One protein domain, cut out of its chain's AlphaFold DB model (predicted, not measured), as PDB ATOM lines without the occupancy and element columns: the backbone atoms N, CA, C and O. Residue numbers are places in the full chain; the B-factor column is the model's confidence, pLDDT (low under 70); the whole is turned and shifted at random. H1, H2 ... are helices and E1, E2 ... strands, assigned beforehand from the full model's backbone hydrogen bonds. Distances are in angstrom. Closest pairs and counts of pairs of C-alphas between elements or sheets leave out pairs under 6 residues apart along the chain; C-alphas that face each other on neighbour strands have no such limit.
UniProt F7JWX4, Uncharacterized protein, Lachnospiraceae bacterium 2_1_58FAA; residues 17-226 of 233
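What this domain is: This is residues 17 to 226 of the 233 residues of an uncharacterized protein of Lachnospiraceae bacterium 2_1_58FAA (UniProt F7JWX4). A small sheet of three strands, E1, E4 and E5, is sandwiched between two helices, H1 over one face and H2 over the other, and a second long helix, H3, packs on H1 away from the sheet. At one end of the long axis reaches the small hairpin of E2 and E3; towards the other end lie H4 and its long links, in which residues 192 to 198 stick out, and H5, whose last turns meet the first turns of H1 in a V. The printed part has 210 residues with five named helices and five named strands, in the order H1 E1 E2 E3 H2 E4 E5 H3 H4 H5. The larger sheet has the order E1 E4 E5 and is mixed, the smaller one is antiparallel, and the class is mixed, helices and strands. The whole is only just compact, close to loose, with a radius of gyration of the C-alphas of 19.7 A, and it spans 59 by 46 by 41 A.

How they stand to each other: H1, residues 17 to 38, is on the sheet of E1, residues 40 to 42, E4, residues 102 to 110, and E5, residues 123 to 131, at a height over the sheet of 10.6 A. It lies over E4 and only just over E1, where 3 of its C-alphas fall, and runs along the strands, only just, at 29.8 degrees to E4 on the local plane. E1 and E4 are parallel, with N 41 and O 102 at 2.8 A, within hydrogen-bond range. E2, residues 67 to 70, and E3, residues 76 to 80, form an antiparallel hairpin, with N 68 and O 78 at 2.9 A; residues 48 to 49 pair antiparallel with residues 79 to 80 of E3. H2, residues 85 to 95, is on the opposite face of the sheet from H1, at a height of 8.9 A, over E4 and E5 and slantwise to the strands at 34 degrees to E4 on the local plane. The result is three layers, helices on both faces of a sheet. E4 and E5 are a hairpin, antiparallel at 161 degrees, with N 107 and O 126 at 2.8 A; E4 bends by 51 degrees at residue 106. H3, residues 140 to 164, is not on the sheet; it touches H1 at a shallow tilt of 32 degrees, opposite ways, and their closest C-alphas, of Ser 33 and Ala 153, are 5.1 A apart. H4, residues 181 to 188, touches no helix. H5, residues 205 to 224, touches H1 with residues 219 to 223 alone, at a steep tilt of 51 degrees, opposite ways; their closest C-alphas, of Thr 19 and Met 222, are 5.5 A apart. Every O i to N i+4 pair is within hydrogen-bond range in H1, H3 and H5, against 6 of 7 in H2 and 3 of 4 in H4.

Where its parts are: H1 begins at C-alpha 17, (178.826, 191.654, 73.895), and is 32.0 A long. E1 measures 6.6 A, E2 9.9 A, E3 13.5 A and H2 15.8 A. E4 is 25.0 A long and E5 25.3 A. H3 begins at C-alpha 140, (213.895, 217.822, 75.199), and is 36.4 A long. H4 measures 10.7 A, and H5, 27.1 A long, ends at C-alpha 224, (190.692, 189.154, 74.625).

The domain as a whole: The two C-alphas farthest apart, of Glu 74 and Lys 203, are 59.5 A apart, while the first and last printed C-alphas are 8.7 A apart. The printed part has no cut. The links E1 to E2, E4 to E5, H3 to H4 and H4 to H5 are long. The mean pLDDT of the printed part is 80.9, and residues 182 to 226 are under 70.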
ATOM      1  N   ARG A  17     179.385 190.541  74.673       92.50
ATOM      2  CA  ARG A  17     178.826 191.654  73.895       92.50
ATOM      3  C   ARG A  17     179.102 193.008  74.548       92.50
ATOM      4  O   ARG A  17     179.418 193.961  73.844       92.50
ATOM      5  N   GLU A  18     178.939 193.116  75.863       90.50
ATOM      6  CA  GLU A  18     179.221 194.364  76.583       90.50
ATOM      7  C   GLU A  18     180.712 194.689  76.558       90.50
ATOM      8  O   GLU A  18     181.082 195.849  76.403       90.50
ATOM      9  N   THR A  19     181.551 193.659  76.634       90.44
ATOM     10  CA  THR A  19     182.995 193.744  76.461       90.44
ATOM     11  C   THR A  19     183.342 194.367  75.106       90.44
ATOM     12  O   THR A  19     183.993 195.406  75.083       90.44
ATOM     13  N   GLU A  20     182.800 193.858  73.993       91.88
ATOM     14  CA  GLU A  20     183.005 194.444  72.653       91.88
ATOM     15  C   GLU A  20     182.587 195.920  72.560       91.88
ATOM     16  O   GLU A  20     183.295 196.751  71.980       91.88
ATOM     17  N   VAL A  21     181.449 196.272  73.165       93.25
ATOM     18  CA  VAL A  21     180.989 197.668  73.229       93.25
ATOM     19  C   VAL A  21     181.976 198.521  74.028       93.25
ATOM     20  O   VAL A  21     182.342 199.608  73.584       93.25
ATOM     21  N   ALA A  22     182.447 198.035  75.177       92.19
ATOM     22  CA  ALA A  22     183.395 198.756  76.016       92.19
ATOM     23  C   ALA A  22     184.746 198.980  75.320       92.19
ATOM     24  O   ALA A  22     185.271 200.092  75.391       92.19
ATOM     25  N   ILE A  23     185.270 197.988  74.589       90.88
ATOM     26  CA  ILE A  23     186.484 198.147  73.767       90.88
ATOM     27  C   ILE A  23     186.310 199.294  72.786       90.88
ATOM     28  O   ILE A  23     187.179 200.159  72.680       90.88
ATOM     29  N   LYS A  24     185.194 199.289  72.049       92.75
ATOM     30  CA  LYS A  24     184.930 200.306  71.037       92.75
ATOM     31  C   LYS A  24     184.875 201.699  71.657       92.75
ATOM     32  O   LYS A  24     185.503 202.612  71.137       92.75
ATOM     33  N   GLU A  25     184.181 201.848  72.782       94.44
ATOM     34  CA  GLU A  25     184.091 203.119  73.509       94.44
ATOM     35  C   GLU A  25     185.468 203.638  73.950       94.44
ATOM     36  O   GLU A  25     185.767 204.817  73.756       94.44
ATOM     37  N   ILE A  26     186.321 202.761  74.498       94.69
ATOM     38  CA  ILE A  26     187.701 203.103  74.881       94.69
ATOM     39  C   ILE A  26     188.478 203.580  73.654       94.69
ATOM     40  O   ILE A  26     189.101 204.643  73.692       94.69
ATOM     41  N   LYS A  27     188.424 202.800  72.566       94.81
ATOM     42  CA  LYS A  27     189.182 203.080  71.348       94.81
ATOM     43  C   LYS A  27     188.761 204.403  70.710       94.81
ATOM     44  O   LYS A  27     189.606 205.270  70.503       94.81
ATOM     45  N   ASP A  28     187.462 204.592  70.493       95.56
ATOM     46  CA  ASP A  28     186.899 205.803  69.889       95.56
ATOM     47  C   ASP A  28     187.183 207.055  70.735       95.56
ATOM     48  O   ASP A  28     187.361 208.158  70.208       95.56
ATOM     49  N   TYR A  29     187.151 206.940  72.066       96.94
ATOM     50  CA  TYR A  29     187.418 208.081  72.939       96.94
ATOM     51  C   TYR A  29     188.900 208.458  72.928       96.94
ATOM     52  O   TYR A  29     189.223 209.631  72.714       96.94
ATOM     53  N   PHE A  30     189.793 207.480  73.110       96.81
ATOM     54  CA  PHE A  30     191.231 207.736  73.113       96.81
ATOM     55  C   PHE A  30     191.700 208.313  71.780       96.81
ATOM     56  O   PHE A  30     192.410 209.315  71.769       96.81
ATOM     57  N   GLU A  31     191.240 207.744  70.664       95.94
ATOM     58  CA  GLU A  31     191.541 208.227  69.317       95.94
ATOM     59  C   GLU A  31     191.204 209.717  69.158       95.94
ATOM     60  O   GLU A  31     192.049 210.524  68.758       95.94
ATOM     61  N   ARG A  32     189.982 210.113  69.541       97.62
ATOM     62  CA  ARG A  32     189.533 211.512  69.470       97.62
ATOM     63  C   ARG A  32     190.335 212.424  70.394       97.62
ATOM     64  O   ARG A  32     190.683 213.537  69.993       97.62
ATOM     65  N   SER A  33     190.625 211.979  71.618       97.69
ATOM     66  CA  SER A  33     191.395 212.772  72.581       97.69
ATOM     67  C   SER A  33     192.850 212.950  72.129       97.69
ATOM     68  O   SER A  33     193.370 214.069  72.159       97.69
ATOM     69  N   LEU A  34     193.487 211.895  71.611       97.19
ATOM     70  CA  LEU A  34     194.841 211.940  71.058       97.19
ATOM     71  C   LEU A  34     194.912 212.874  69.845       97.19
ATOM     72  O   LEU A  34     195.769 213.762  69.800       97.19
ATOM     73  N   ALA A  35     193.982 212.719  68.897       97.62
ATOM     74  CA  ALA A  35     193.913 213.537  67.691       97.62
ATOM     75  C   ALA A  35     193.764 215.026  68.021       97.62
ATOM     76  O   ALA A  35     194.510 215.862  67.507       97.62
ATOM     77  N   LYS A  36     192.860 215.356  68.952       97.50
ATOM     78  CA  LYS A  36     192.674 216.724  69.447       97.50
ATOM     79  C   LYS A  36     193.920 217.250  70.164       97.50
ATOM     80  O   LYS A  36     194.320 218.389  69.940       97.50
ATOM     81  N   SER A  37     194.531 216.435  71.022       96.19
ATOM     82  CA  SER A  37     195.665 216.839  71.867       96.19
ATOM     83  C   SER A  37     196.930 217.150  71.077       96.19
ATOM     84  O   SER A  37     197.722 217.999  71.496       96.19
ATOM     85  N   LEU A  38     197.125 216.464  69.950       97.25
ATOM     86  CA  LEU A  38     198.334 216.556  69.133       97.25
ATOM     87  C   LEU A  38     198.121 217.211  67.760       97.25
ATOM     88  O   LEU A  38     199.101 217.368  67.033       97.25
ATOM     89  N   HIS A  39     196.892 217.636  67.446       97.56
ATOM     90  CA  HIS A  39     196.492 218.187  66.147       97.56
ATOM     91  C   HIS A  39     196.761 217.205  64.995       97.56
ATOM     92  O   HIS A  39     197.460 217.503  64.025       97.56
ATOM     93  N   LEU A  40     196.231 215.989  65.151       98.31
ATOM     94  CA  LEU A  40     196.419 214.896  64.205       98.31
ATOM     95  C   LEU A  40     195.169 214.680  63.357       98.31
ATOM     96  O   LEU A  40     194.049 214.657  63.867       98.31
ATOM     97  N   THR A  41     195.382 214.436  62.071       98.25
ATOM     98  CA  THR A  41     194.338 214.046  61.123       98.25
ATOM     99  C   THR A  41     194.355 212.534  60.921       98.25
ATOM    100  O   THR A  41     195.410 211.941  60.695       98.25
ATOM    101  N   ARG A  42     193.181 211.899  60.977       97.50
ATOM    102  CA  ARG A  42     193.037 210.472  60.671       97.50
ATOM    103  C   ARG A  42     193.286 210.239  59.188       97.50
ATOM    104  O   ARG A  42     192.597 210.830  58.358       97.50
ATOM    105  N   VAL A  43     194.203 209.340  58.855       96.94
ATOM    106  CA  VAL A  43     194.469 208.922  57.470       96.94
ATOM    107  C   VAL A  43     194.351 207.407  57.330       96.94
ATOM    108  O   VAL A  43     194.469 206.673  58.309       96.94
ATOM    109  N   SER A  44     194.106 206.932  56.110       95.00
ATOM    110  CA  SER A  44     194.125 205.502  55.793       95.00
ATOM    111  C   SER A  44     195.552 205.045  55.503       95.00
ATOM    112  O   SER A  44     196.224 205.627  54.651       95.00
ATOM    113  N   ALA A  45     196.000 203.992  56.182       93.00
ATOM    114  CA  ALA A  45     197.313 203.398  55.967       93.00
ATOM    115  C   ALA A  45     197.268 202.112  55.126       93.00
ATOM    116  O   ALA A  45     196.247 201.419  55.106       93.00
ATOM    117  N   PRO A  46     198.376 201.765  54.448       93.81
ATOM    118  CA  PRO A  46     198.505 200.482  53.774       93.81
ATOM    119  C   PRO A  46     198.600 199.334  54.788       93.81
ATOM    120  O   PRO A  46     199.329 199.423  55.773       93.81
ATOM    121  N   LEU A  47     197.912 198.227  54.502       93.69
ATOM    122  CA  LEU A  47     198.053 196.970  55.251       93.69
ATOM    123  C   LEU A  47     199.301 196.179  54.824       93.69
ATOM    124  O   LEU A  47     199.877 195.422  55.601       93.69
ATOM    125  N   PHE A  48     199.715 196.351  53.572       94.69
ATOM    126  CA  PHE A  48     200.886 195.714  52.997       94.69
ATOM    127  C   PHE A  48     201.592 196.665  52.040       94.69
ATOM    128  O   PHE A  48     200.983 197.573  51.468       94.69
ATOM    129  N   VAL A  49     202.884 196.437  51.855       94.44
ATOM    130  CA  VAL A  49     203.731 197.204  50.943       94.44
ATOM    131  C   VAL A  49     204.581 196.260  50.110       94.44
ATOM    132  O   VAL A  49     204.808 195.107  50.471       94.44
ATOM    133  N   LYS A  50     205.073 196.761  48.980       94.06
ATOM    134  CA  LYS A  50     206.088 196.050  48.209       94.06
ATOM    135  C   LYS A  50     207.446 196.158  48.919       94.06
ATOM    136  O   LYS A  50     207.778 197.280  49.332       94.06
ATOM    137  N   PRO A  51     208.236 195.079  49.054       90.94
ATOM    138  CA  PRO A  51     209.542 195.126  49.722       90.94
ATOM    139  C   PRO A  51     210.469 196.214  49.155       90.94
ATOM    140  O   PRO A  51     211.100 196.965  49.901       90.94
ATOM    141  N   GLU A  52     210.476 196.383  47.831       91.94
ATOM    142  CA  GLU A  52     211.303 197.360  47.114       91.94
ATOM    143  C   GLU A  52     210.929 198.821  47.392       91.94
ATOM    144  O   GLU A  52     211.733 199.720  47.144       91.94
ATOM    145  N   SER A  53     209.735 199.082  47.941       91.25
ATOM    146  CA  SER A  53     209.346 200.434  48.362       91.25
ATOM    147  C   SER A  53     210.188 200.941  49.536       91.25
ATOM    148  O   SER A  53     210.279 202.148  49.760       91.25
ATOM    149  N   GLY A  54     210.777 200.026  50.318       89.75
ATOM    150  CA  GLY A  54     211.536 200.344  51.526       89.75
ATOM    151  C   GLY A  54     210.696 200.948  52.658       89.75
ATOM    152  O   GLY A  54     211.267 201.392  53.657       89.75
ATOM    153  N   LEU A  55     209.365 200.979  52.516       90.69
ATOM    154  CA  LEU A  55     208.439 201.594  53.472       90.69
ATOM    155  C   LEU A  55     208.122 200.695  54.670       90.69
ATOM    156  O   LEU A  55     207.688 201.219  55.695       90.69
ATOM    157  N   ASN A  56     208.366 199.384  54.564       88.50
ATOM    158  CA  ASN A  56     208.262 198.475  55.701       88.50
ATOM    159  C   ASN A  56     209.440 198.702  56.664       88.50
ATOM    160  O   ASN A  56     210.583 198.949  56.246       88.50
ATOM    161  N   ASP A  57     209.160 198.657  57.962       79.19
ATOM    162  CA  ASP A  57     210.188 198.712  58.995       79.19
ATOM    163  C   ASP A  57     210.570 197.293  59.420       79.19
ATOM    164  O   ASP A  57     209.708 196.481  59.750       79.19
ATOM    165  N   ASN A  58     211.868 197.002  59.431       76.62
ATOM    166  CA  ASN A  58     212.371 195.650  59.676       76.62
ATOM    167  C   ASN A  58     212.631 195.388  61.167       76.62
ATOM    168  O   ASN A  58     213.238 194.375  61.494       76.62
ATOM    169  N   LEU A  59     212.197 196.283  62.067       77.88
ATOM    170  CA  LEU A  59     212.384 196.173  63.519       77.88
ATOM    171  C   LEU A  59     213.862 195.917  63.883       77.88
ATOM    172  O   LEU A  59     214.704 196.773  63.606       77.88
ATOM    173  N   ASN A  60     214.200 194.765  64.477       75.06
ATOM    174  CA  ASN A  60     215.580 194.407  64.829       75.06
ATOM    175  C   ASN A  60     216.333 193.714  63.677       75.06
ATOM    176  O   ASN A  60     217.503 193.358  63.825       75.06
ATOM    177  N   GLY A  61     215.680 193.522  62.527       75.75
ATOM    178  CA  GLY A  61     216.229 192.882  61.332       75.75
ATOM    179  C   GLY A  61     216.238 191.355  61.385       75.75
ATOM    180  O   GLY A  61     216.766 190.730  60.468       75.75
ATOM    181  N   VAL A  62     215.679 190.760  62.442       78.00
ATOM    182  CA  VAL A  62     215.617 189.301  62.641       78.00
ATOM    183  C   VAL A  62     214.199 188.781  62.403       78.00
ATOM    184  O   VAL A  62     214.018 187.664  61.922       78.00
ATOM    185  N   GLU A  63     213.197 189.600  62.718       81.44
ATOM    186  CA  GLU A  63     211.786 189.268  62.599       81.44
ATOM    187  C   GLU A  63     211.365 189.185  61.128       81.44
ATOM    188  O   GLU A  63     211.582 190.115  60.345       81.44
ATOM    189  N   ARG A  64     210.728 188.077  60.739       87.12
ATOM    190  CA  ARG A  64     210.333 187.856  59.343       87.12
ATOM    191  C   ARG A  64     208.945 188.433  59.075       87.12
ATOM    192  O   ARG A  64     208.007 188.070  59.788       87.12
ATOM    193  N   PRO A  65     208.766 189.253  58.025       89.00
ATOM    194  CA  PRO A  65     207.442 189.686  57.619       89.00
ATOM    195  C   PRO A  65     206.592 188.531  57.094       89.00
ATOM    196  O   PRO A  65     207.085 187.494  56.634       89.00
ATOM    197  N   VAL A  66     205.275 188.709  57.183       93.19
ATOM    198  CA  VAL A  66     204.325 187.857  56.468       93.19
ATOM    199  C   VAL A  66     204.288 188.328  55.019       93.19
ATOM    200  O   VAL A  66     203.774 189.409  54.733       93.19
ATOM    201  N   SER A  67     204.837 187.516  54.118       93.75
ATOM    202  CA  SER A  67     204.905 187.808  52.685       93.75
ATOM    203  C   SER A  67     203.912 186.962  51.887       93.75
ATOM    204  O   SER A  67     203.638 185.814  52.243       93.75
ATOM    205  N   PHE A  68     203.400 187.509  50.788       96.00
ATOM    206  CA  PHE A  68     202.512 186.816  49.851       96.00
ATOM    207  C   PHE A  68     202.697 187.339  48.419       96.00
ATOM    208  O   PHE A  68     203.192 188.447  48.218       96.00
ATOM    209  N   GLY A  69     202.308 186.537  47.426       96.88
ATOM    210  CA  GLY A  69     202.299 186.936  46.016       96.88
ATOM    211  C   GLY A  69     200.974 187.594  45.631       96.88
ATOM    212  O   GLY A  69     199.899 187.113  45.998       96.88
ATOM    213  N   ILE A  70     201.034 188.702  44.891       96.38
ATOM    214  CA  ILE A  70     199.846 189.340  44.316       96.38
ATOM    215  C   ILE A  70     199.564 188.699  42.956       96.38
ATOM    216  O   ILE A  70     200.221 189.015  41.967       96.38
ATOM    217  N   LYS A  71     198.540 187.841  42.892       96.69
ATOM    218  CA  LYS A  71     198.172 187.084  41.680       96.69
ATOM    219  C   LYS A  71     198.000 187.953  40.426       96.69
ATOM    220  O   LYS A  71     198.423 187.564  39.346       96.69
ATOM    221  N   GLU A  72     197.374 189.124  40.555       96.44
ATOM    222  CA  GLU A  72     197.144 190.055  39.433       96.44
ATOM    223  C   GLU A  72     198.437 190.721  38.928       96.44
ATOM    224  O   GLU A  72     198.473 191.261  37.828       96.44
ATOM    225  N   GLN A  73     199.514 190.662  39.711       94.88
ATOM    226  CA  GLN A  73     200.820 191.231  39.388       94.88
ATOM    227  C   GLN A  73     201.862 190.125  39.195       94.88
ATOM    228  O   GLN A  73     202.976 190.252  39.689       94.88
ATOM    229  N   GLU A  74     201.496 189.025  38.532       96.31
ATOM    230  CA  GLU A  74     202.420 187.913  38.239       96.31
ATOM    231  C   GLU A  74     203.119 187.372  39.506       96.31
ATOM    232  O   GLU A  74     204.322 187.131  39.521       96.31
ATOM    233  N   ASP A  75     202.360 187.242  40.602       95.38
ATOM    234  CA  ASP A  75     202.855 186.840  41.926       95.38
ATOM    235  C   ASP A  75     203.964 187.749  42.496       95.38
ATOM    236  O   ASP A  75     204.765 187.324  43.332       95.38
ATOM    237  N   THR A  76     203.971 189.033  42.111       96.12
ATOM    238  CA  THR A  76     204.849 190.060  42.701       96.12
ATOM    239  C   THR A  76     204.761 190.013  44.233       96.12
ATOM    240  O   THR A  76     203.646 190.018  44.773       96.12
ATOM    241  N   PRO A  77     205.903 190.000  44.945       95.81
ATOM    242  CA  PRO A  77     205.921 189.902  46.396       95.81
ATOM    243  C   PRO A  77     205.366 191.163  47.067       95.81
ATOM    244  O   PRO A  77     205.705 192.295  46.717       95.81
ATOM    245  N   ALA A  78     204.551 190.952  48.092       96.31
ATOM    246  CA  ALA A  78     204.096 191.961  49.034       96.31
ATOM    247  C   ALA A  78     204.301 191.469  50.467       96.31
ATOM    248  O   ALA A  78     204.310 190.267  50.732       96.31
ATOM    249  N   GLU A  79     204.453 192.409  51.393       95.19
ATOM    250  CA  GLU A  79     204.670 192.145  52.811       95.19
ATOM    251  C   GLU A  79     203.653 192.897  53.654       95.19
ATOM    252  O   GLU A  79     203.456 194.102  53.470       95.19
ATOM    253  N   ILE A  80     203.040 192.198  54.608       93.88
ATOM    254  CA  ILE A  80     202.262 192.832  55.673       93.88
ATOM    255  C   ILE A  80     203.196 193.745  56.470       93.88
ATOM    256  O   ILE A  80     204.317 193.364  56.821       93.88
ATOM    257  N   VAL A  81     202.730 194.960  56.748       92.19
ATOM    258  CA  VAL A  81     203.525 195.943  57.485       92.19
ATOM    259  C   VAL A  81     203.758 195.483  58.926       92.19
ATOM    260  O   VAL A  81     202.839 195.021  59.602       92.19
ATOM    261  N   HIS A  82     204.988 195.626  59.417       87.31
ATOM    262  CA  HIS A  82     205.299 195.456  60.845       87.31
ATOM    263  C   HIS A  82     205.122 196.756  61.635       87.31
ATOM    264  O   HIS A  82     204.788 196.742  62.821       87.31
ATOM    265  N   SER A  83     205.395 197.881  60.978       85.19
ATOM    266  CA  SER A  83     205.312 199.238  61.509       85.19
ATOM    267  C   SER A  83     205.238 200.207  60.334       85.19
ATOM    268  O   SER A  83     205.829 199.962  59.279       85.19
ATOM    269  N   LEU A  84     204.531 201.323  60.515       91.19
ATOM    270  CA  LEU A  84     204.421 202.365  59.498       91.19
ATOM    271  C   LEU A  84     205.402 203.517  59.740       91.19
ATOM    272  O   LEU A  84     205.264 204.568  59.122       91.19
ATOM    273  N   ALA A  85     206.413 203.355  60.599       90.00
ATOM    274  CA  ALA A  85     207.346 204.425  60.970       90.00
ATOM    275  C   ALA A  85     207.916 205.198  59.761       90.00
ATOM    276  O   ALA A  85     207.863 206.432  59.723       90.00
ATOM    277  N   LYS A  86     208.410 204.490  58.736       93.25
ATOM    278  CA  LYS A  86     208.913 205.119  57.501       93.25
ATOM    279  C   LYS A  86     207.778 205.687  56.644       93.25
ATOM    280  O   LYS A  86     207.896 206.803  56.133       93.25
ATOM    281  N   TRP A  87     206.675 204.946  56.521       95.81
ATOM    282  CA  TRP A  87     205.503 205.356  55.748       95.81
ATOM    283  C   TRP A  87     204.882 206.657  56.265       95.81
ATOM    284  O   TRP A  87     204.613 207.544  55.462       95.81
ATOM    285  N   LYS A  88     204.721 206.834  57.582       96.00
ATOM    286  CA  LYS A  88     204.109 208.040  58.162       96.00
ATOM    287  C   LYS A  88     204.872 209.304  57.773       96.00
ATOM    288  O   LYS A  88     204.267 210.301  57.391       96.00
ATOM    289  N   ARG A  89     206.210 209.261  57.797       95.31
ATOM    290  CA  ARG A  89     207.051 210.394  57.366       95.31
ATOM    291  C   ARG A  89     206.931 210.675  55.872       95.31
ATOM    292  O   ARG A  89     206.885 211.839  55.478       95.31
ATOM    293  N   TYR A  90     206.872 209.625  55.052       95.56
ATOM    294  CA  TYR A  90     206.585 209.759  53.625       95.56
ATOM    295  C   TYR A  90     205.207 210.404  53.398       95.56
ATOM    296  O   TYR A  90     205.108 211.376  52.651       95.56
ATOM    297  N   ALA A  91     204.175 209.924  54.097       97.25
ATOM    298  CA  ALA A  91     202.797 210.387  53.987       97.25
ATOM    299  C   ALA A  91     202.636 211.854  54.413       97.25
ATOM    300  O   ALA A  91     202.045 212.625  53.666       97.25
ATOM    301  N   LEU A  92     203.233 212.277  55.536       97.88
ATOM    302  CA  LEU A  92     203.217 213.684  55.967       97.88
ATOM    303  C   LEU A  92     203.719 214.622  54.862       97.88
ATOM    304  O   LEU A  92     203.083 215.630  54.558       97.88
ATOM    305  N   LYS A  93     204.844 214.266  54.225       96.75
ATOM    306  CA  LYS A  93     205.411 215.049  53.121       96.75
ATOM    307  C   LYS A  93     204.529 214.991  51.874       96.75
ATOM    308  O   LYS A  93     204.317 216.015  51.236       96.75
ATOM    309  N   HIS A  94     204.060 213.801  51.507       96.88
ATOM    310  CA  HIS A  94     203.300 213.584  50.278       96.88
ATOM    311  C   HIS A  94     201.914 214.244  50.320       96.88
ATOM    312  O   HIS A  94     201.463 214.771  49.309       96.88
ATOM    313  N   TYR A  95     201.270 214.260  51.487       97.50
ATOM    314  CA  TYR A  95     199.954 214.868  51.701       97.50
ATOM    315  C   TYR A  95     200.019 216.361  52.056       97.50
ATOM    316  O   TYR A  95     198.979 217.004  52.143       97.50
ATOM    317  N   GLY A  96     201.219 216.927  52.232       97.25
ATOM    318  CA  GLY A  96     201.403 218.366  52.433       97.25
ATOM    319  C   GLY A  96     201.079 218.867  53.843       97.25
ATOM    320  O   GLY A  96     200.561 219.969  53.979       97.25
ATOM    321  N   PHE A  97     201.380 218.083  54.882       97.75
ATOM    322  CA  PHE A  97     201.247 218.523  56.277       97.75
ATOM    323  C   PHE A  97     202.297 219.587  56.639       97.75
ATOM    324  O   PHE A  97     203.463 219.491  56.241       97.75
ATOM    325  N   HIS A  98     201.899 220.567  57.452       96.31
ATOM    326  CA  HIS A  98     202.742 221.676  57.903       96.31
ATOM    327  C   HIS A  98     203.167 221.528  59.370       96.31
ATOM    328  O   HIS A  98     202.680 220.674  60.106       96.31
ATOM    329  N   SER A  99     204.101 222.381  59.808       95.19
ATOM    330  CA  SER A  99     204.595 222.392  61.192       95.19
ATOM    331  C   SER A  99     203.447 222.513  62.192       95.19
ATOM    332  O   SER A  99     202.603 223.398  62.070       95.19
ATOM    333  N   GLY A 100     203.436 221.645  63.201       94.44
ATOM    334  CA  GLY A 100     202.373 221.601  64.201       94.44
ATOM    335  C   GLY A 100     201.188 220.704  63.828       94.44
ATOM    336  O   GLY A 100     200.396 220.392  64.716       94.44
ATOM    337  N   GLU A 101     201.087 220.249  62.581       97.69
ATOM    338  CA  GLU A 101     200.103 219.264  62.131       97.69
ATOM    339  C   GLU A 101     200.711 217.858  62.138       97.69
ATOM    340  O   GLU A 101     201.931 217.664  62.055       97.69
ATOM    341  N   GLY A 102     199.858 216.845  62.225       98.12
ATOM    342  CA  GLY A 102     200.289 215.463  62.102       98.12
ATOM    343  C   GLY A 102     199.192 214.548  61.598       98.12
ATOM    344  O   GLY A 102     198.065 214.969  61.342       98.12
ATOM    345  N   LEU A 103     199.531 213.274  61.491       98.19
ATOM    346  CA  LEU A 103     198.602 212.222  61.115       98.19
ATOM    347  C   LEU A 103     198.585 211.119  62.164       98.19
ATOM    348  O   LEU A 103     199.557 210.934  62.901       98.19
ATOM    349  N   TYR A 104     197.491 210.372  62.201       97.50
ATOM    350  CA  TYR A 104     197.445 209.066  62.841       97.50
ATOM    351  C   TYR A 104     196.645 208.081  61.993       97.50
ATOM    352  O   TYR A 104     195.840 208.473  61.143       97.50
ATOM    353  N   THR A 105     196.874 206.800  62.240       95.06
ATOM    354  CA  THR A 105     196.165 205.694  61.606       95.06
ATOM    355  C   THR A 105     195.943 204.567  62.602       95.06
ATOM    356  O   THR A 105     196.750 204.356  63.509       95.06
ATOM    357  N   ASP A 106     194.884 203.799  62.372       91.88
ATOM    358  CA  ASP A 106     194.663 202.509  63.017       91.88
ATOM    359  C   ASP A 106     195.532 201.478  62.302       91.88
ATOM    360  O   ASP A 106     195.184 200.967  61.235       91.88
ATOM    361  N   MET A 107     196.726 201.244  62.833       89.81
ATOM    362  CA  MET A 107     197.660 200.277  62.276       89.81
ATOM    363  C   MET A 107     197.328 198.892  62.826       89.81
ATOM    364  O   MET A 107     197.059 198.732  64.015       89.81
ATOM    365  N   SER A 108     197.332 197.892  61.949       90.31
ATOM    366  CA  SER A 108     197.278 196.480  62.318       90.31
ATOM    367  C   SER A 108     198.455 195.753  61.681       90.31
ATOM    368  O   SER A 108     198.703 195.917  60.487       90.31
ATOM    369  N   ALA A 109     199.145 194.936  62.467       89.31
ATOM    370  CA  ALA A 109     200.296 194.155  62.040       89.31
ATOM    371  C   ALA A 109     200.206 192.712  62.544       89.31
ATOM    372  O   ALA A 109     199.516 192.408  63.523       89.31
ATOM    373  N   ILE A 110     200.948 191.830  61.872       91.62
ATOM    374  CA  ILE A 110     201.135 190.438  62.281       91.62
ATOM    375  C   ILE A 110     202.609 190.234  62.624       91.62
ATOM    376  O   ILE A 110     203.465 190.277  61.743       91.62
ATOM    377  N   ARG A 111     202.899 189.975  63.899       89.44
ATOM    378  CA  ARG A 111     204.232 189.630  64.406       89.44
ATOM    379  C   ARG A 111     204.332 188.127  64.600       89.44
ATOM    380  O   ARG A 111     204.139 187.595  65.687       89.44
ATOM    381  N   ARG A 112     204.600 187.430  63.498       88.94
ATOM    382  CA  ARG A 112     204.609 185.959  63.444       88.94
ATOM    383  C   ARG A 112     205.668 185.283  64.322       88.94
ATOM    384  O   ARG A 112     205.514 184.106  64.622       88.94
ATOM    385  N   ASP A 113     206.734 186.001  64.664       89.00
ATOM    386  CA  ASP A 113     207.883 185.486  65.414       89.00
ATOM    387  C   ASP A 113     207.870 185.990  66.885       89.00
ATOM    388  O   ASP A 113     208.900 185.960  67.548       89.00
ATOM    389  N   GLU A 114     206.727 186.483  67.388       87.44
ATOM    390  CA  GLU A 114     206.565 187.013  68.757       87.44
ATOM    391  C   GLU A 114     206.297 185.897  69.787       87.44
ATOM    392  O   GLU A 114     205.424 185.045  69.584       87.44
ATOM    393  N   ASP A 115     206.983 185.951  70.931       87.88
ATOM    394  CA  ASP A 115     206.696 185.095  72.086       87.88
ATOM    395  C   ASP A 115     205.464 185.630  72.840       87.88
ATOM    396  O   ASP A 115     205.479 186.714  73.422       87.88
ATOM    397  N   THR A 116     204.355 184.884  72.821       88.88
ATOM    398  CA  THR A 116     203.066 185.359  73.364       88.88
ATOM    399  C   THR A 116     202.918 185.152  74.873       88.88
ATOM    400  O   THR A 116     203.150 184.044  75.372       88.88
ATOM    401  N   ASP A 117     202.373 186.154  75.565       87.38
ATOM    402  CA  ASP A 117     201.951 186.107  76.971       87.38
ATOM    403  C   ASP A 117     200.679 186.963  77.194       87.38
ATOM    404  O   ASP A 117     199.969 187.295  76.246       87.38
ATOM    405  N   ASN A 118     200.352 187.320  78.440       86.25
ATOM    406  CA  ASN A 118     199.188 188.162  78.752       86.25
ATOM    407  C   ASN A 118     199.194 189.562  78.098       86.25
ATOM    408  O   ASN A 118     198.132 190.170  77.965       86.25
ATOM    409  N   ILE A 119     200.358 190.106  77.732       85.56
ATOM    410  CA  ILE A 119     200.507 191.446  77.144       85.56
ATOM    411  C   ILE A 119     201.128 191.431  75.739       85.56
ATOM    412  O   ILE A 119     200.988 192.431  75.029       85.56
ATOM    413  N   HIS A 120     201.692 190.311  75.282       86.69
ATOM    414  CA  HIS A 120     202.276 190.127  73.949       86.69
ATOM    415  C   HIS A 120     201.397 189.227  73.065       86.69
ATOM    416  O   HIS A 120     201.003 188.132  73.459       86.69
ATOM    417  N   SER A 121     201.089 189.688  71.849       89.81
ATOM    418  CA  SER A 121     200.243 188.978  70.880       89.81
ATOM    419  C   SER A 121     200.853 189.029  69.483       89.81
ATOM    420  O   SER A 121     201.442 190.039  69.099       89.81
ATOM    421  N   ILE A 122     200.633 187.969  68.700       91.69
ATOM    422  CA  ILE A 122     200.975 187.927  67.272       91.69
ATOM    423  C   ILE A 122     200.185 188.955  66.454       91.69
ATOM    424  O   ILE A 122     200.629 189.352  65.383       91.69
ATOM    425  N   TYR A 123     199.015 189.380  66.937       92.38
ATOM    426  CA  TYR A 123     198.241 190.467  66.348       92.38
ATOM    427  C   TYR A 123     198.491 191.742  67.144       92.38
ATOM    428  O   TYR A 123     198.266 191.783  68.357       92.38
ATOM    429  N   VAL A 124     198.920 192.785  66.443       89.81
ATOM    430  CA  VAL A 124     199.243 194.079  67.036       89.81
ATOM    431  C   VAL A 124     198.361 195.139  66.404       89.81
ATOM    432  O   VAL A 124     198.413 195.329  65.192       89.81
ATOM    433  N   ASP A 125     197.579 195.839  67.223       90.75
ATOM    434  CA  ASP A 125     196.890 197.070  66.851       90.75
ATOM    435  C   ASP A 125     197.524 198.280  67.551       90.75
ATOM    436  O   ASP A 125     197.931 198.220  68.713       90.75
ATOM    437  N   GLN A 126     197.678 199.381  66.815       89.25
ATOM    438  CA  GLN A 126     198.317 200.600  67.314       89.25
ATOM    439  C   GLN A 126     197.670 201.843  66.711       89.25
ATOM    440  O   GLN A 126     197.416 201.897  65.510       89.25
ATOM    441  N   TRP A 127     197.505 202.882  67.528       94.38
ATOM    442  CA  TRP A 127     197.371 204.244  67.016       94.38
ATOM    443  C   TRP A 127     198.747 204.735  66.599       94.38
ATOM    444  O   TRP A 127     199.502 205.285  67.405       94.38
ATOM    445  N   ASP A 128     199.095 204.481  65.345       94.81
ATOM    446  CA  ASP A 128     200.391 204.862  64.814       94.81
ATOM    447  C   ASP A 128     200.313 206.309  64.312       94.81
ATOM    448  O   ASP A 128     199.526 206.626  63.421       94.81
ATOM    449  N   TRP A 129     201.089 207.213  64.912       97.50
ATOM    450  CA  TRP A 129     200.995 208.653  64.657       97.50
ATOM    451  C   TRP A 129     202.355 209.295  64.410       97.50
ATOM    452  O   TRP A 129     203.387 208.801  64.864       97.50
ATOM    453  N   GLU A 130     202.370 210.399  63.673       97.94
ATOM    454  CA  GLU A 130     203.568 211.203  63.429       97.94
ATOM    455  C   GLU A 130     203.156 212.676  63.308       97.94
ATOM    456  O   GLU A 130     202.091 212.985  62.771       97.94
ATOM    457  N   LYS A 131     203.994 213.592  63.798       97.19
ATOM    458  CA  LYS A 131     203.741 215.037  63.783       97.19
ATOM    459  C   LYS A 131     204.918 215.776  63.158       97.19
ATOM    460  O   LYS A 131     206.073 215.479  63.470       97.19
ATOM    461  N   VAL A 132     204.633 216.754  62.303       97.56
ATOM    462  CA  VAL A 132     205.657 217.635  61.738       97.56
ATOM    463  C   VAL A 132     206.095 218.627  62.811       97.56
ATOM    464  O   VAL A 132     205.279 219.369  63.360       97.56
ATOM    465  N   ILE A 133     207.396 218.645  63.089       96.50
ATOM    466  CA  ILE A 133     208.035 219.613  63.984       96.50
ATOM    467  C   ILE A 133     209.106 220.398  63.233       96.50
ATOM    468  O   ILE A 133     209.760 219.873  62.319       96.50
ATOM    469  N   SER A 134     209.309 221.644  63.642       95.31
ATOM    470  CA  SER A 134     210.376 222.487  63.119       95.31
ATOM    471  C   SER A 134     211.753 222.003  63.600       95.31
ATOM    472  O   SER A 134     211.887 221.083  64.415       95.31
ATOM    473  N   LYS A 135     212.829 222.591  63.069       95.38
ATOM    474  CA  LYS A 135     214.192 222.240  63.497       95.38
ATOM    475  C   LYS A 135     214.477 222.735  64.919       95.38
ATOM    476  O   LYS A 135     215.199 222.074  65.658       95.38
ATOM    477  N   GLU A 136     213.893 223.867  65.285       96.00
ATOM    478  CA  GLU A 136     214.025 224.544  66.576       96.00
ATOM    479  C   GLU A 136     213.314 223.755  67.688       96.00
ATOM    480  O   GLU A 136     213.784 223.695  68.824       96.00
ATOM    481  N   GLU A 137     212.235 223.053  67.336       95.94
ATOM    482  CA  GLU A 137     211.475 222.157  68.213       95.94
ATOM    483  C   GLU A 137     212.177 220.807  68.487       95.94
ATOM    484  O   GLU A 137     211.654 219.957  69.206       95.94
ATOM    485  N   ARG A 138     213.380 220.558  67.949       95.81
ATOM    486  CA  ARG A 138     214.133 219.302  68.170       95.81
ATOM    487  C   ARG A 138     214.892 219.310  69.492       95.81
ATOM    488  O   ARG A 138     216.114 219.172  69.531       95.81
ATOM    489  N   ASN A 139     214.157 219.478  70.578       94.94
ATOM    490  CA  ASN A 139     214.710 219.605  71.915       94.94
ATOM    491  C   ASN A 139     213.927 218.752  72.929       94.94
ATOM    492  O   ASN A 139     212.879 218.171  72.635       94.94
ATOM    493  N   MET A 140     214.480 218.640  74.137       94.00
ATOM    494  CA  MET A 140     213.895 217.822  75.199       94.00
ATOM    495  C   MET A 140     212.549 218.377  75.679       94.00
ATOM    496  O   MET A 140     211.663 217.597  76.016       94.00
ATOM    497  N   GLU A 141     212.369 219.696  75.686       95.00
ATOM    498  CA  GLU A 141     211.129 220.332  76.138       95.00
ATOM    499  C   GLU A 141     209.959 219.937  75.237       95.00
ATOM    500  O   GLU A 141     208.921 219.508  75.740       95.00
ATOM    501  N   THR A 142     210.148 219.957  73.914       94.94
ATOM    502  CA  THR A 142     209.132 219.513  72.951       94.94
ATOM    503  C   THR A 142     208.787 218.033  73.127       94.94
ATOM    504  O   THR A 142     207.605 217.674  73.084       94.94
ATOM    505  N   LEU A 143     209.776 217.164  73.377       94.81
ATOM    506  CA  LEU A 143     209.520 215.748  73.666       94.81
ATOM    507  C   LEU A 143     208.678 215.589  74.939       94.81
ATOM    508  O   LEU A 143     207.643 214.925  74.912       94.81
ATOM    509  N   GLN A 144     209.093 216.214  76.043       94.25
ATOM    510  CA  GLN A 144     208.382 216.123  77.321       94.25
ATOM    511  C   GLN A 144     206.965 216.696  77.222       94.25
ATOM    512  O   GLN A 144     206.019 216.089  77.722       94.25
ATOM    513  N   TYR A 145     206.808 217.832  76.543       95.38
ATOM    514  CA  TYR A 145     205.513 218.444  76.263       95.38
ATOM    515  C   TYR A 145     204.600 217.488  75.489       95.38
ATOM    516  O   TYR A 145     203.459 217.255  75.888       95.38
ATOM    517  N   THR A 146     205.120 216.878  74.422       96.31
ATOM    518  CA  THR A 146     204.366 215.933  73.587       96.31
ATOM    519  C   THR A 146     203.957 214.694  74.383       96.31
ATOM    520  O   THR A 146     202.798 214.290  74.333       96.31
ATOM    521  N   VAL A 147     204.860 214.132  75.194       96.00
ATOM    522  CA  VAL A 147     204.549 212.988  76.068       96.00
ATOM    523  C   VAL A 147     203.462 213.343  77.086       96.00
ATOM    524  O   VAL A 147     202.538 212.558  77.287       96.00
ATOM    525  N   ARG A 148     203.510 214.538  77.690       95.75
ATOM    526  CA  ARG A 148     202.459 215.005  78.611       95.75
ATOM    527  C   ARG A 148     201.105 215.156  77.918       95.75
ATOM    528  O   ARG A 148     200.089 214.840  78.527       95.75
ATOM    529  N   LYS A 149     201.074 215.584  76.651       96.81
ATOM    530  CA  LYS A 149     199.839 215.640  75.850       96.81
ATOM    531  C   LYS A 149     199.255 214.254  75.583       96.81
ATOM    532  O   LYS A 149     198.061 214.064  75.788       96.81
ATOM    533  N   VAL A 150     200.088 213.282  75.207       96.25
ATOM    534  CA  VAL A 150     199.655 211.879  75.060       96.25
ATOM    535  C   VAL A 150     199.129 211.334  76.390       96.25
ATOM    536  O   VAL A 150     198.077 210.702  76.432       96.25
ATOM    537  N   TYR A 151     199.825 211.620  77.492       95.94
ATOM    538  CA  TYR A 151     199.412 211.182  78.823       95.94
ATOM    539  C   TYR A 151     198.079 211.798  79.265       95.94
ATOM    540  O   TYR A 151     197.233 211.097  79.811       95.94
ATOM    541  N   SER A 152     197.855 213.082  78.969       95.62
ATOM    542  CA  SER A 152     196.567 213.745  79.196       95.62
ATOM    543  C   SER A 152     195.437 213.024  78.462       95.62
ATOM    544  O   SER A 152     194.398 212.770  79.059       95.62
ATOM    545  N   ALA A 153     195.655 212.614  77.207       96.50
ATOM    546  CA  ALA A 153     194.653 211.866  76.450       96.50
ATOM    547  C   ALA A 153     194.333 210.496  77.077       96.50
ATOM    548  O   ALA A 153     193.172 210.079  77.114       96.50
ATOM    549  N   LEU A 154     195.340 209.813  77.637       95.38
ATOM    550  CA  LEU A 154     195.137 208.577  78.403       95.38
ATOM    551  C   LEU A 154     194.321 208.828  79.681       95.38
ATOM    552  O   LEU A 154     193.364 208.100  79.937       95.38
ATOM    553  N   LYS A 155     194.655 209.872  80.452       95.50
ATOM    554  CA  LYS A 155     193.922 210.257  81.671       95.50
ATOM    555  C   LYS A 155     192.472 210.628  81.384       95.50
ATOM    556  O   LYS A 155     191.574 210.136  82.055       95.50
ATOM    557  N   GLU A 156     192.232 211.428  80.350       95.62
ATOM    558  CA  GLU A 156     190.877 211.774  79.916       95.62
ATOM    559  C   GLU A 156     190.071 210.529  79.521       95.62
ATOM    560  O   GLU A 156     188.871 210.466  79.783       95.62
ATOM    561  N   THR A 157     190.722 209.540  78.901       95.88
ATOM    562  CA  THR A 157     190.086 208.267  78.530       95.88
ATOM    563  C   THR A 157     189.752 207.433  79.763       95.88
ATOM    564  O   THR A 157     188.639 206.925  79.873       95.88
ATOM    565  N   GLU A 158     190.675 207.316  80.715       94.94
ATOM    566  CA  GLU A 158     190.429 206.644  81.993       94.94
ATOM    567  C   GLU A 158     189.261 207.286  82.760       94.94
ATOM    568  O   GLU A 158     188.358 206.587  83.226       94.94
ATOM    569  N   ASP A 159     189.234 208.616  82.840       94.31
ATOM    570  CA  ASP A 159     188.160 209.363  83.495       94.31
ATOM    571  C   ASP A 159     186.812 209.165  82.785       94.31
ATOM    572  O   ASP A 159     185.775 209.023  83.435       94.31
ATOM    573  N   TYR A 160     186.801 209.138  81.449       95.19
ATOM    574  CA  TYR A 160     185.592 208.861  80.668       95.19
ATOM    575  C   TYR A 160     185.034 207.464  80.965       95.19
ATOM    576  O   TYR A 160     183.834 207.301  81.201       95.19
ATOM    577  N   ILE A 161     185.911 206.462  80.987       92.56
ATOM    578  CA  ILE A 161     185.535 205.057  81.154       92.56
ATOM    579  C   ILE A 161     185.115 204.752  82.590       92.56
ATOM    580  O   ILE A 161     184.081 204.116  82.785       92.56
ATOM    581  N   SER A 162     185.836 205.260  83.589       92.38
ATOM    582  CA  SER A 162     185.482 205.087  85.008       92.38
ATOM    583  C   SER A 162     184.122 205.700  85.361       92.38
ATOM    584  O   SER A 162     183.360 205.118  86.127       92.38
ATOM    585  N   ARG A 163     183.748 206.833  84.745       92.12
ATOM    586  CA  ARG A 163     182.403 207.425  84.906       92.12
ATOM    587  C   ARG A 163     181.294 206.591  84.269       92.12
ATOM    588  O   ARG A 163     180.140 206.706  84.672       92.12
ATOM    589  N   ARG A 164     181.618 205.812  83.234       89.56
ATOM    590  CA  ARG A 164     180.648 205.000  82.486       89.56
ATOM    591  C   ARG A 164     180.481 203.602  83.074       89.56
ATOM    592  O   ARG A 164     179.382 203.057  83.024       89.56
ATOM    593  N   TYR A 165     181.549 203.045  83.634       87.44
ATOM    594  CA  TYR A 165     181.586 201.706  84.209       87.44
ATOM    595  C   TYR A 165     182.002 201.796  85.679       87.44
ATOM    596  O   TYR A 165     183.185 201.838  85.996       87.44
ATOM    597  N   ASN A 166     181.016 201.780  86.582       82.75
ATOM    598  CA  ASN A 166     181.202 202.023  88.023       82.75
ATOM    599  C   ASN A 166     182.160 201.050  88.740       82.75
ATOM    600  O   ASN A 166     182.544 201.303  89.875       82.75
ATOM    601  N   TYR A 167     182.511 199.923  88.116       81.25
ATOM    602  CA  TYR A 167     183.465 198.944  88.647       81.25
ATOM    603  C   TYR A 167     184.910 199.182  88.164       81.25
ATOM    604  O   TYR A 167     185.806 198.422  88.528       81.25
ATOM    605  N   ILE A 168     185.150 200.195  87.322       83.94
ATOM    606  CA  ILE A 168     186.483 200.590  86.854       83.94
ATOM    607  C   ILE A 168     186.955 201.782  87.684       83.94
ATOM    608  O   ILE A 168     186.461 202.897  87.536       83.94
ATOM    609  N   GLU A 169     187.945 201.545  88.538       87.31
ATOM    610  CA  GLU A 169     188.598 202.603  89.306       87.31
ATOM    611  C   GLU A 169     189.763 203.222  88.514       87.31
ATOM    612  O   GLU A 169     190.551 202.480  87.916       87.31
ATOM    613  N   PRO A 170     189.926 204.559  88.532       89.31
ATOM    614  CA  PRO A 170     191.108 205.209  87.978       89.31
ATOM    615  C   PRO A 170     192.404 204.698  88.626       89.31
ATOM    616  O   PRO A 170     192.566 204.685  89.849       89.31
ATOM    617  N   LEU A 171     193.354 204.293  87.792       89.31
ATOM    618  CA  LEU A 171     194.641 203.715  88.157       89.31
ATOM    619  C   LEU A 171     195.809 204.658  87.864       89.31
ATOM    620  O   LEU A 171     196.780 204.650  88.630       89.31
ATOM    621  N   LEU A 172     195.750 205.439  86.785       89.94
ATOM    622  CA  LEU A 172     196.837 206.306  86.339       89.94
ATOM    623  C   LEU A 172     197.019 207.496  87.302       89.94
ATOM    624  O   LEU A 172     196.035 208.137  87.680       89.94
ATOM    625  N   PRO A 173     198.256 207.837  87.706       91.38
ATOM    626  CA  PRO A 173     198.493 209.012  88.543       91.38
ATOM    627  C   PRO A 173     198.212 210.319  87.798       91.38
ATOM    628  O   PRO A 173     198.186 210.354  86.571       91.38
ATOM    629  N   ASP A 174     198.077 211.413  88.537       88.19
ATOM    630  CA  ASP A 174     197.787 212.721  87.936       88.19
ATOM    631  C   ASP A 174     198.919 213.206  87.017       88.19
ATOM    632  O   ASP A 174     198.664 213.752  85.947       88.19
ATOM    633  N   ASP A 175     200.171 212.910  87.381       84.38
ATOM    634  CA  ASP A 175     201.360 213.320  86.637       84.38
ATOM    635  C   ASP A 175     202.207 212.137  86.156       84.38
ATOM    636  O   ASP A 175     202.520 211.208  86.908       84.38
ATOM    637  N   ILE A 176     202.680 212.236  84.910       89.50
ATOM    638  CA  ILE A 176     203.724 211.362  84.375       89.50
ATOM    639  C   ILE A 176     205.113 211.860  84.791       89.50
ATOM    640  O   ILE A 176     205.470 213.030  84.610       89.50
ATOM    641  N   PHE A 177     205.921 210.946  85.329       86.38
ATOM    642  CA  PHE A 177     207.326 211.195  85.631       86.38
ATOM    643  C   PHE A 177     208.201 210.751  84.457       86.38
ATOM    644  O   PHE A 177     208.068 209.632  83.966       86.38
ATOM    645  N   LEU A 178     209.098 211.630  84.007       82.69
ATOM    646  CA  LEU A 178     210.002 211.364  82.889       82.69
ATOM    647  C   LEU A 178     211.415 211.183  83.434       82.69
ATOM    648  O   LEU A 178     212.015 212.130  83.940       82.69
ATOM    649  N   SER A 179     211.942 209.965  83.334       80.12
ATOM    650  CA  SER A 179     213.285 209.620  83.794       80.12
ATOM    651  C   SER A 179     214.191 209.244  82.625       80.12
ATOM    652  O   SER A 179     213.770 208.662  81.624       80.12
ATOM    653  N   HIS A 180     215.471 209.606  82.732       76.12
ATOM    654  CA  HIS A 180     216.456 209.223  81.730       76.12
ATOM    655  C   HIS A 180     216.889 207.761  81.954       76.12
ATOM    656  O   HIS A 180     217.176 207.390  83.097       76.12
ATOM    657  N   PRO A 181     217.042 206.928  80.905       70.25
ATOM    658  CA  PRO A 181     217.392 205.515  81.074       70.25
ATOM    659  C   PRO A 181     218.696 205.266  81.847       70.25
ATOM    660  O   PRO A 181     218.820 204.265  82.549       70.25
ATOM    661  N   ARG A 182     219.682 206.176  81.761       63.50
ATOM    662  CA  ARG A 182     220.925 206.045  82.547       63.50
ATOM    663  C   ARG A 182     220.686 206.231  84.045       63.50
ATOM    664  O   ARG A 182     221.335 205.546  84.822       63.50
ATOM    665  N   SER A 183     219.738 207.081  84.438       59.25
ATOM    666  CA  SER A 183     219.355 207.282  85.840       59.25
ATOM    667  C   SER A 183     218.700 206.033  86.438       59.25
ATOM    668  O   SER A 183     218.870 205.768  87.621       59.25
ATOM    669  N   LEU A 184     218.018 205.226  85.613       54.91
ATOM    670  CA  LEU A 184     217.465 203.930  86.023       54.91
ATOM    671  C   LEU A 184     218.563 202.873  86.223       54.91
ATOM    672  O   LEU A 184     218.493 202.092  87.168       54.91
ATOM    673  N   LYS A 185     219.610 202.865  85.382       41.47
ATOM    674  CA  LYS A 185     220.735 201.916  85.508       41.47
ATOM    675  C   LYS A 185     221.516 202.092  86.808       41.47
ATOM    676  O   LYS A 185     221.891 201.089  87.403       41.47
ATOM    677  N   THR A 186     221.712 203.324  87.280       38.50
ATOM    678  CA  THR A 186     222.387 203.585  88.563       38.50
ATOM    679  C   THR A 186     221.595 203.041  89.756       38.50
ATOM    680  O   THR A 186     222.186 202.662  90.758       38.50
ATOM    681  N   CYS A 187     220.266 202.947  89.644       43.50
ATOM    682  CA  CYS A 187     219.413 202.335  90.665       43.50
ATOM    683  C   CYS A 187     219.315 200.803  90.555       43.50
ATOM    684  O   CYS A 187     218.934 200.154  91.524       43.50
ATOM    685  N   ILE A 188     219.612 200.234  89.381       41.81
ATOM    686  CA  ILE A 188     219.492 198.795  89.080       41.81
ATOM    687  C   ILE A 188     220.843 198.064  89.203       41.81
ATOM    688  O   ILE A 188     220.866 196.842  89.233       41.81
ATOM    689  N   GLN A 189     221.970 198.773  89.338       35.41
ATOM    690  CA  GLN A 189     223.310 198.166  89.434       35.41
ATOM    691  C   GLN A 189     223.524 197.193  90.615       35.41
ATOM    692  O   GLN A 189     224.510 196.463  90.590       35.41
ATOM    693  N   ASP A 190     222.593 197.094  91.569       39.84
ATOM    694  CA  ASP A 190     222.582 196.056  92.617       39.84
ATOM    695  C   ASP A 190     221.859 194.751  92.223       39.84
ATOM    696  O   ASP A 190     221.758 193.825  93.029       39.84
ATOM    697  N   VAL A 191     221.349 194.629  90.992       39.06
ATOM    698  CA  VAL A 191     220.655 193.417  90.534       39.06
ATOM    699  C   VAL A 191     221.148 193.037  89.141       39.06
ATOM    700  O   VAL A 191     220.938 193.744  88.157       39.06
ATOM    701  N   THR A 192     221.857 191.913  89.070       28.70
ATOM    702  CA  THR A 192     222.463 191.371  87.852       28.70
ATOM    703  C   THR A 192     221.445 191.171  86.722       28.70
ATOM    704  O   THR A 192     220.297 190.788  86.963       28.70
ATOM    705  N   PRO A 193     221.852 191.383  85.456       38.91
ATOM    706  CA  PRO A 193     220.975 191.167  84.320       38.91
ATOM    707  C   PRO A 193     220.804 189.657  84.111       38.91
ATOM    708  O   PRO A 193     221.790 188.922  84.060       38.91
ATOM    709  N   ARG A 194     219.551 189.217  83.942       36.53
ATOM    710  CA  ARG A 194     219.128 187.842  83.600       36.53
ATOM    711  C   ARG A 194     218.803 186.884  84.758       36.53
ATOM    712  O   ARG A 194     218.958 185.674  84.607       36.53
ATOM    713  N   LYS A 195     218.231 187.394  85.849       27.98
ATOM    714  CA  LYS A 195     217.234 186.648  86.638       27.98
ATOM    715  C   LYS A 195     216.066 187.562  86.999       27.98
ATOM    716  O   LYS A 195     216.269 188.700  87.406       27.98
ATOM    717  N   GLU A 196     214.871 187.046  86.752       36.69
ATOM    718  CA  GLU A 196     213.547 187.492  87.194       36.69
ATOM    719  C   GLU A 196     213.532 188.643  88.220       36.69
ATOM    720  O   GLU A 196     213.925 188.523  89.376       36.69
ATOM    721  N   SER A 197     213.054 189.786  87.730       35.28
ATOM    722  CA  SER A 197     212.317 190.867  88.397       35.28
ATOM    723  C   SER A 197     212.165 190.881  89.933       35.28
ATOM    724  O   SER A 197     211.049 191.012  90.437       35.28
ATOM    725  N   THR A 198     213.240 190.961  90.713       36.41
ATOM    726  CA  THR A 198     213.148 191.496  92.088       36.41
ATOM    727  C   THR A 198     214.285 192.444  92.433       36.41
ATOM    728  O   THR A 198     215.224 192.092  93.133       36.41
ATOM    729  N   GLY A 199     214.129 193.702  92.023       36.00
ATOM    730  CA  GLY A 199     214.832 194.829  92.634       36.00
ATOM    731  C   GLY A 199     214.694 196.103  91.810       36.00
ATOM    732  O   GLY A 199     215.544 196.437  91.000       36.00
ATOM    733  N   LEU A 200     213.580 196.808  92.012       35.19
ATOM    734  CA  LEU A 200     213.395 198.201  91.596       35.19
ATOM    735  C   LEU A 200     213.134 199.032  92.864       35.19
ATOM    736  O   LEU A 200     212.459 198.514  93.765       35.19
ATOM    737  N   PRO A 201     213.597 200.295  92.957       35.09
ATOM    738  CA  PRO A 201     213.300 201.178  94.084       35.09
ATOM    739  C   PRO A 201     211.782 201.312  94.292       35.09
ATOM    740  O   PRO A 201     211.002 201.562  93.373       35.09
ATOM    741  N   LYS A 202     211.343 201.039  95.521       45.56
ATOM    742  CA  LYS A 202     210.193 200.153  95.770       45.56
ATOM    743  C   LYS A 202     208.776 200.748  95.808       45.56
ATOM    744  O   LYS A 202     207.874 199.969  96.095       45.56
ATOM    745  N   LYS A 203     208.492 202.035  95.548       34.00
ATOM    746  CA  LYS A 203     207.098 202.525  95.757       34.00
ATOM    747  C   LYS A 203     206.408 203.328  94.656       34.00
ATOM    748  O   LYS A 203     205.238 203.055  94.421       34.00
ATOM    749  N   ARG A 204     207.051 204.288  93.982       38.66
ATOM    750  CA  ARG A 204     206.325 205.198  93.061       38.66
ATOM    751  C   ARG A 204     206.371 204.775  91.586       38.66
ATOM    752  O   ARG A 204     205.320 204.682  90.963       38.66
ATOM    753  N   GLU A 205     207.537 204.414  91.054       32.62
ATOM    754  CA  GLU A 205     207.673 204.012  89.640       32.62
ATOM    755  C   GLU A 205     207.203 202.574  89.375       32.62
ATOM    756  O   GLU A 205     206.532 202.319  88.379       32.62
ATOM    757  N   ARG A 206     207.445 201.643  90.312       34.16
ATOM    758  CA  ARG A 206     206.866 200.282  90.273       34.16
ATOM    759  C   ARG A 206     205.339 200.312  90.294       34.16
ATOM    760  O   ARG A 206     204.701 199.513  89.628       34.16
ATOM    761  N   SER A 207     204.772 201.257  91.043       39.69
ATOM    762  CA  SER A 207     203.335 201.515  91.089       39.69
ATOM    763  C   SER A 207     202.821 201.958  89.719       39.69
ATOM    764  O   SER A 207     201.837 201.411  89.259       39.69
ATOM    765  N   LEU A 208     203.504 202.888  89.051       37.62
ATOM    766  CA  LEU A 208     203.127 203.415  87.735       37.62
ATOM    767  C   LEU A 208     203.157 202.362  86.625       37.62
ATOM    768  O   LEU A 208     202.168 202.208  85.921       37.62
ATOM    769  N   TRP A 209     204.250 201.602  86.508       32.00
ATOM    770  CA  TRP A 209     204.351 200.527  85.517       32.00
ATOM    771  C   TRP A 209     203.363 199.405  85.794       32.00
ATOM    772  O   TRP A 209     202.677 198.981  84.880       32.00
ATOM    773  N   HIS A 210     203.199 199.000  87.054       36.44
ATOM    774  CA  HIS A 210     202.205 197.995  87.420       36.44
ATOM    775  C   HIS A 210     200.763 198.508  87.262       36.44
ATOM    776  O   HIS A 210     199.863 197.718  87.011       36.44
ATOM    777  N   ARG A 211     200.516 199.820  87.386       42.56
ATOM    778  CA  ARG A 211     199.216 200.466  87.116       42.56
ATOM    779  C   ARG A 211     198.943 200.585  85.623       42.56
ATOM    780  O   ARG A 211     197.818 200.336  85.229       42.56
ATOM    781  N   LEU A 212     199.945 200.915  84.809       35.88
ATOM    782  CA  LEU A 212     199.856 200.933  83.345       35.88
ATOM    783  C   LEU A 212     199.704 199.522  82.781       35.88
ATOM    784  O   LEU A 212     198.922 199.314  81.868       35.88
ATOM    785  N   GLU A 213     200.407 198.552  83.354       36.31
ATOM    786  CA  GLU A 213     200.279 197.135  83.040       36.31
ATOM    787  C   GLU A 213     198.916 196.613  83.489       36.31
ATOM    788  O   GLU A 213     198.244 195.974  82.700       36.31
ATOM    789  N   LYS A 214     198.432 196.961  84.690       39.03
ATOM    790  CA  LYS A 214     197.056 196.652  85.113       39.03
ATOM    791  C   LYS A 214     196.007 197.337  84.255       39.03
ATOM    792  O   LYS A 214     195.033 196.688  83.923       39.03
ATOM    793  N   PHE A 215     196.193 198.598  83.875       39.22
ATOM    794  CA  PHE A 215     195.288 199.313  82.978       39.22
ATOM    795  C   PHE A 215     195.294 198.658  81.596       39.22
ATOM    796  O   PHE A 215     194.238 198.349  81.067       39.22
ATOM    797  N   SER A 216     196.473 198.336  81.062       35.31
ATOM    798  CA  SER A 216     196.641 197.591  79.814       35.31
ATOM    799  C   SER A 216     196.004 196.205  79.895       35.31
ATOM    800  O   SER A 216     195.262 195.855  78.997       35.31
ATOM    801  N   LEU A 217     196.192 195.453  80.987       36.75
ATOM    802  CA  LEU A 217     195.580 194.144  81.258       36.75
ATOM    803  C   LEU A 217     194.076 194.237  81.530       36.75
ATOM    804  O   LEU A 217     193.347 193.293  81.256       36.75
ATOM    805  N   GLN A 218     193.581 195.345  82.072       40.66
ATOM    806  CA  GLN A 218     192.158 195.580  82.300       40.66
ATOM    807  C   GLN A 218     191.484 195.924  80.973       40.66
ATOM    808  O   GLN A 218     190.493 195.300  80.623       40.66
ATOM    809  N   VAL A 219     192.104 196.787  80.166       35.94
ATOM    810  CA  VAL A 219     191.710 197.034  78.775       35.94
ATOM    811  C   VAL A 219     191.846 195.753  77.937       35.94
ATOM    812  O   VAL A 219     190.946 195.469  77.159       35.94
ATOM    813  N   LYS A 220     192.883 194.923  78.133       39.91
ATOM    814  CA  LYS A 220     193.102 193.673  77.379       39.91
ATOM    815  C   LYS A 220     192.245 192.495  77.815       39.91
ATOM    816  O   LYS A 220     191.747 191.772  76.967       39.91
ATOM    817  N   SER A 221     191.991 192.315  79.107       38.41
ATOM    818  CA  SER A 221     190.984 191.352  79.584       38.41
ATOM    819  C   SER A 221     189.589 191.732  79.089       38.41
ATOM    820  O   SER A 221     188.773 190.854  78.815       38.41
ATOM    821  N   MET A 222     189.362 193.029  78.863       38.06
ATOM    822  CA  MET A 222     188.219 193.544  78.121       38.06
ATOM    823  C   MET A 222     188.369 193.433  76.591       38.06
ATOM    824  O   MET A 222     187.394 193.693  75.918       38.06
ATOM    825  N   THR A 223     189.503 193.047  75.989       38.09
ATOM    826  CA  THR A 223     189.638 192.846  74.522       38.09
ATOM    827  C   THR A 223     189.860 191.408  74.070       38.09
ATOM    828  O   THR A 223     189.664 191.107  72.894       38.09
ATOM    829  N   ASP A 224     190.283 190.520  74.967       39.47
ATOM    830  CA  ASP A 224     190.692 189.154  74.625       39.47
ATOM    831  C   ASP A 224     189.562 188.123  74.787       39.47
ATOM    832  O   ASP A 224     189.633 187.045  74.201       39.47
ATOM    833  N   ALA A 225     188.468 188.462  75.482       37.88
ATOM    834  CA  ALA A 225     187.317 187.570  75.672       37.88
ATOM    835  C   ALA A 225     186.622 187.062  74.379       37.88
ATOM    836  O   ALA A 225     186.064 185.965  74.424       37.88
ATOM    837  N   PRO A 226     186.640 187.762  73.224       34.19
ATOM    838  CA  PRO A 226     186.079 187.232  71.979       34.19
ATOM    839  C   PRO A 226     187.116 186.601  71.039       34.19
ATOM    840  O   PRO A 226     186.730 185.954  70.065       34.19
TER     841      PRO A 226